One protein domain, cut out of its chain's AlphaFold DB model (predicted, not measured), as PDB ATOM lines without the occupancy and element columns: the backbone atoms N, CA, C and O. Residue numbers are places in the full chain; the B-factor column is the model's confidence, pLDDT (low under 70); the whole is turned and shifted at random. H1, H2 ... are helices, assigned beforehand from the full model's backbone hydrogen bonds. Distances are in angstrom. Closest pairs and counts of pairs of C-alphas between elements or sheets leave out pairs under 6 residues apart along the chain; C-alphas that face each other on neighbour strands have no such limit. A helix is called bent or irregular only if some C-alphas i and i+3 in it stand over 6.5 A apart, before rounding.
ATOM      1  N   ALA A  24     139.508 169.315 152.170       61.12
ATOM      2  CA  ALA A  24     140.272 169.526 153.396       61.12
ATOM      3  C   ALA A  24     141.692 168.922 153.287       61.12
ATOM      4  O   ALA A  24     142.640 169.458 153.856       61.12
ATOM      5  N   GLY A  25     141.861 167.852 152.494       62.84
ATOM      6  CA  GLY A  25     143.159 167.286 152.114       62.84
ATOM      7  C   GLY A  25     144.032 168.207 151.249       62.84
ATOM      8  O   GLY A  25     145.206 168.365 151.564       62.84
ATOM      9  N   PHE A  26     143.476 168.856 150.221       70.38
ATOM     10  CA  PHE A  26     144.189 169.829 149.382       70.38
ATOM     11  C   PHE A  26     144.654 171.032 150.207       70.38
ATOM     12  O   PHE A  26     145.849 171.308 150.258       70.38
ATOM     13  N   GLN A  27     143.750 171.673 150.959       69.00
ATOM     14  CA  GLN A  27     144.125 172.805 151.816       69.00
ATOM     15  C   GLN A  27     145.181 172.413 152.856       69.00
ATOM     16  O   GLN A  27     146.080 173.196 153.153       69.00
ATOM     17  N   LYS A  28     145.108 171.194 153.408       71.06
ATOM     18  CA  LYS A  28     146.102 170.689 154.361       71.06
ATOM     19  C   LYS A  28     147.461 170.456 153.700       71.06
ATOM     20  O   LYS A  28     148.473 170.818 154.288       71.06
ATOM     21  N   LEU A  29     147.494 169.906 152.488       71.94
ATOM     22  CA  LEU A  29     148.726 169.702 151.723       71.94
ATOM     23  C   LEU A  29     149.366 171.029 151.315       71.94
ATOM     24  O   LEU A  29     150.570 171.190 151.505       71.94
ATOM     25  N   VAL A  30     148.576 171.996 150.844       72.81
ATOM     26  CA  VAL A  30     149.083 173.330 150.500       72.81
ATOM     27  C   VAL A  30     149.593 174.061 151.746       72.81
ATOM     28  O   VAL A  30     150.725 174.536 151.741       72.81
ATOM     29  N   LYS A  31     148.854 174.036 152.867       73.50
ATOM     30  CA  LYS A  31     149.327 174.581 154.159       73.50
ATOM     31  C   LYS A  31     150.594 173.903 154.684       73.50
ATOM     32  O   LYS A  31     151.364 174.526 155.405       73.50
ATOM     33  N   MET A  32     150.818 172.636 154.342       75.44
ATOM     34  CA  MET A  32     152.036 171.895 154.686       75.44
ATOM     35  C   MET A  32     153.192 172.136 153.697       75.44
ATOM     36  O   MET A  32     154.228 171.486 153.825       75.44
ATOM     37  N   GLY A  33     153.027 173.014 152.698       73.38
ATOM     38  CA  GLY A  33     154.015 173.240 151.637       73.38
ATOM     39  C   GLY A  33     154.176 172.048 150.686       73.38
ATOM     40  O   GLY A  33     155.106 172.002 149.889       73.38
ATOM     41  N   LYS A  34     153.271 171.067 150.761       77.12
ATOM     42  CA  LYS A  34     153.245 169.854 149.934       77.12
ATOM     43  C   LYS A  34     152.186 169.947 148.844       77.12
ATOM     44  O   LYS A  34     151.530 168.955 148.526       77.12
ATOM     45  N   ALA A  35     152.042 171.132 148.254       68.81
ATOM     46  CA  ALA A  35     151.208 171.337 147.076       68.81
ATOM     47  C   ALA A  35     151.623 170.402 145.922       68.81
ATOM     48  O   ALA A  35     150.774 169.976 145.151       68.81
ATOM     49  N   ASP A  36     152.891 169.975 145.875       70.00
ATOM     50  CA  ASP A  36     153.393 169.011 144.886       70.00
ATOM     51  C   ASP A  36     152.761 167.605 144.976       70.00
ATOM     52  O   ASP A  36     152.717 166.875 143.994       70.00
ATOM     53  N   LEU A  37     152.198 167.236 146.135       71.38
ATOM     54  CA  LEU A  37     151.485 165.964 146.323       71.38
ATOM     55  C   LEU A  37     149.995 166.046 145.967       71.38
ATOM     56  O   LEU A  37     149.250 165.092 146.198       71.38
ATOM     57  N   THR A  38     149.538 167.189 145.464       76.69
ATOM     58  CA  THR A  38     148.149 167.362 145.040       76.69
ATOM     59  C   THR A  38     147.944 166.819 143.634       76.69
ATOM     60  O   THR A  38     148.873 166.732 142.826       76.69
ATOM     61  N   VAL A  39     146.698 166.456 143.336       75.81
ATOM     62  CA  VAL A  39     146.313 166.000 142.000       75.81
ATOM     63  C   VAL A  39     146.572 167.109 140.982       75.81
ATOM     64  O   VAL A  39     147.047 166.827 139.891       75.81
ATOM     65  N   GLU A  40     146.366 168.365 141.366       79.75
ATOM     66  CA  GLU A  40     146.647 169.542 140.555       79.75
ATOM     67  C   GLU A  40     148.126 169.638 140.143       79.75
ATOM     68  O   GLU A  40     148.417 169.859 138.968       79.75
ATOM     69  N   SER A  41     149.070 169.412 141.065       81.31
ATOM     70  CA  SER A  41     150.502 169.452 140.720       81.31
ATOM     71  C   SER A  41     150.904 168.243 139.879       81.31
ATOM     72  O   SER A  41     151.616 168.385 138.884       81.31
ATOM     73  N   LEU A  42     150.365 167.061 140.202       81.62
ATOM     74  CA  LEU A  42     150.542 165.853 139.392       81.62
ATOM     75  C   LEU A  42     150.032 166.051 137.961       81.62
ATOM     76  O   LEU A  42     150.716 165.652 137.026       81.62
ATOM     77  N   MET A  43     148.882 166.704 137.769       81.62
ATOM     78  CA  MET A  43     148.325 167.022 136.450       81.62
ATOM     79  C   MET A  43     149.262 167.907 135.624       81.62
ATOM     80  O   MET A  43     149.382 167.705 134.417       81.62
ATOM     81  N   LEU A  44     149.957 168.851 136.263       81.62
ATOM     82  CA  LEU A  44     150.910 169.745 135.601       81.62
ATOM     83  C   LEU A  44     152.261 169.092 135.295       81.62
ATOM     84  O   LEU A  44     153.021 169.619 134.480       81.62
ATOM     85  N   GLN A  45     152.578 167.942 135.895       84.69
ATOM     86  CA  GLN A  45     153.806 167.232 135.558       84.69
ATOM     87  C   GLN A  45     153.764 166.752 134.107       84.69
ATOM     88  O   GLN A  45     152.794 166.142 133.657       84.69
ATOM     89  N   SER A  46     154.872 166.936 133.383       78.81
ATOM     90  CA  SER A  46     154.972 166.586 131.958       78.81
ATOM     91  C   SER A  46     154.624 165.122 131.649       78.81
ATOM     92  O   SER A  46     154.231 164.819 130.528       78.81
ATOM     93  N   LYS A  47     154.750 164.221 132.633       81.62
ATOM     94  CA  LYS A  47     154.387 162.801 132.524       81.62
ATOM     95  C   LYS A  47     152.873 162.560 132.467       81.62
ATOM     96  O   LYS A  47     152.441 161.604 131.831       81.62
ATOM     97  N   TYR A  48     152.085 163.396 133.139       79.50
ATOM     98  CA  TYR A  48     150.635 163.231 133.269       79.50
ATOM     99  C   TYR A  48     149.849 164.284 132.492       79.50
ATOM    100  O   TYR A  48     148.700 164.032 132.153       79.50
ATOM    101  N   CYS A  49     150.472 165.409 132.140       79.56
ATOM    102  CA  CYS A  49     149.888 166.498 131.360       79.56
ATOM    103  C   CYS A  49     149.187 166.010 130.076       79.56
ATOM    104  O   CYS A  49     148.101 166.475 129.746       79.56
ATOM    105  N   CYS A  50     149.731 164.987 129.405       82.12
ATOM    106  CA  CYS A  50     149.133 164.383 128.206       82.12
ATOM    107  C   CYS A  50     147.798 163.649 128.443       82.12
ATOM    108  O   CYS A  50     147.106 163.337 127.478       82.12
ATOM    109  N   LEU A  51     147.444 163.337 129.694       80.50
ATOM    110  CA  LEU A  51     146.189 162.672 130.060       80.50
ATOM    111  C   LEU A  51     145.032 163.662 130.259       80.50
ATOM    112  O   LEU A  51     143.888 163.229 130.401       80.50
ATOM    113  N   PHE A  52     145.320 164.966 130.291       80.56
ATOM    114  CA  PHE A  52     144.358 166.011 130.621       80.56
ATOM    115  C   PHE A  52     144.269 167.053 129.508       80.56
ATOM    116  O   PHE A  52     145.229 167.331 128.789       80.56
ATOM    117  N   SER A  53     143.093 167.659 129.364       83.25
ATOM    118  CA  SER A  53     142.888 168.738 128.395       83.25
ATOM    119  C   SER A  53     143.509 170.042 128.899       83.25
ATOM    120  O   SER A  53     143.598 170.264 130.105       83.25
ATOM    121  N   LYS A  54     143.843 170.969 127.991       82.44
ATOM    122  CA  LYS A  54     144.367 172.304 128.353       82.44
ATOM    123  C   LYS A  54     143.521 173.014 129.414       82.44
ATOM    124  O   LYS A  54     144.066 173.501 130.391       82.44
ATOM    125  N   GLN A  55     142.198 172.964 129.274       80.19
ATOM    126  CA  GLN A  55     141.260 173.568 130.222       80.19
ATOM    127  C   GLN A  55     141.360 172.964 131.637       80.19
ATOM    128  O   GLN A  55     141.170 173.659 132.630       80.19
ATOM    129  N   GLU A  56     141.680 171.672 131.741       78.94
ATOM    130  CA  GLU A  56     141.840 170.963 133.017       78.94
ATOM    131  C   GLU A  56     143.187 171.294 133.667       78.94
ATOM    132  O   GLU A  56     143.260 171.486 134.879       78.94
ATOM    133  N   LEU A  57     144.237 171.415 132.854       83.25
ATOM    134  CA  LEU A  57     145.562 171.855 133.289       83.25
ATOM    135  C   LEU A  57     145.535 173.307 133.768       83.25
ATOM    136  O   LEU A  57     146.110 173.620 134.805       83.25
ATOM    137  N   GLU A  58     144.832 174.187 133.057       83.38
ATOM    138  CA  GLU A  58     144.644 175.580 133.467       83.38
ATOM    139  C   GLU A  58     143.860 175.683 134.777       83.38
ATOM    140  O   GLU A  58     144.255 176.446 135.654       83.38
ATOM    141  N   ALA A  59     142.812 174.873 134.965       81.75
ATOM    142  CA  ALA A  59     142.074 174.826 136.228       81.75
ATOM    143  C   ALA A  59     142.946 174.334 137.400       81.75
ATOM    144  O   ALA A  59     142.901 174.907 138.491       81.75
ATOM    145  N   ALA A  60     143.774 173.307 137.174       81.69
ATOM    146  CA  ALA A  60     144.735 172.809 138.158       81.69
ATOM    147  C   ALA A  60     145.794 173.867 138.516       81.69
ATOM    148  O   ALA A  60     146.069 174.105 139.692       81.69
ATOM    149  N   LYS A  61     146.339 174.555 137.505       81.69
ATOM    150  CA  LYS A  61     147.303 175.649 137.675       81.69
ATOM    151  C   LYS A  61     146.704 176.813 138.459       81.69
ATOM    152  O   LYS A  61     147.294 177.261 139.437       81.69
ATOM    153  N   TRP A  62     145.498 177.239 138.083       81.62
ATOM    154  CA  TRP A  62     144.787 178.327 138.745       81.62
ATOM    155  C   TRP A  62     144.548 178.034 140.228       81.62
ATOM    156  O   TRP A  62     144.753 178.921 141.053       81.62
ATOM    157  N   ARG A  63     144.188 176.791 140.582       75.50
ATOM    158  CA  ARG A  63     144.021 176.366 141.981       75.50
ATOM    159  C   ARG A  63     145.313 176.394 142.785       75.50
ATOM    160  O   ARG A  63     145.286 176.813 143.937       75.50
ATOM    161  N   LEU A  64     146.423 175.945 142.201       74.56
ATOM    162  CA  LEU A  64     147.727 175.986 142.865       74.56
ATOM    163  C   LEU A  64     148.211 177.420 143.098       74.56
ATOM    164  O   LEU A  64     148.851 177.677 144.109       74.56
ATOM    165  N   GLU A  65     147.903 178.340 142.181       75.62
ATOM    166  CA  GLU A  65     148.298 179.750 142.284       75.62
ATOM    167  C   GLU A  65     147.345 180.597 143.154       75.62
ATOM    168  O   GLU A  65     147.782 181.606 143.698       75.62
TER     169      GLU A  65
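Overview. This is residues 24 to 65 of the 67 residues of an uncharacterized protein of Vibrio tasmaniensis (UniProt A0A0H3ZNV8). What shape does this part make? Two helices, H2 and H3, pack together at a steep angle, and a third helix, H1, is set off at one end, lying across the long axis and touching neither of them. Residues 32 to 38 bridge from H1 to the pair, and at the far end residues 45 to 53 fold the backbone back from H2 into H3, the longest helix. What is it made of, and how large is it? The printed part has 42 residues with three named helices, in the order H1, H2, H3, and no named strand, and its class is all helix. It is compact, with a radius of gyration of the C-alphas of 10.1 A, yet elongated, spanning 27 by 17 by 14 A.

Along the chain. Where does the first helix run? H1 is residues 24 to 31, from C-alpha 24 at (140.272, 169.526, 153.396) to C-alpha 31, 10.4 A away. Where is the second? H2 is residues 39 to 44, with C-alpha 39 at (146.313, 166.000, 142.000), and it measures 8.7 A from first to last C-alpha. Where is the third? H3 is residues 54 to 65, 16.3 A from first to last C-alpha, and it ends with C-alpha 65 at (148.298, 179.750, 142.284).

Arrangement. How does H1 stand to the others? H1 and H2 are apart. H1 and H3 are only just apart, with their closest C-alphas 8.2 A from each other. How do H2 and H3 meet? They touch, with 14 pairs of C-alphas within 8 A, and the closest C-alphas are those of Glu 40 and Ala 60, 4.5 A apart. Their lines stand at a steep tilt of 64 degrees, opposite ways, and their centres are 8.5 A apart. What do the helix backbones show? In H1, H2 and H3, every O i to N i+4 pair is within hydrogen-bond range, and no helix is bent or irregular.

Size, cuts and confidence. How far does it reach? The two C-alphas farthest apart are those of Met 32 and Ser 53, at 28.0 A, while the C-alphas of Ala 24 and Glu 65 are 17.1 A apart. Is there a cut or a long link? The printed part has no cut, and the links H1 to H2, of 7 residues, and H2 to H3, of 9 residues, are short. Where is the model's confidence low? The mean pLDDT of the printed part is 77.1, and residues 24 to 25, residue 27 and residue 35 are under 70.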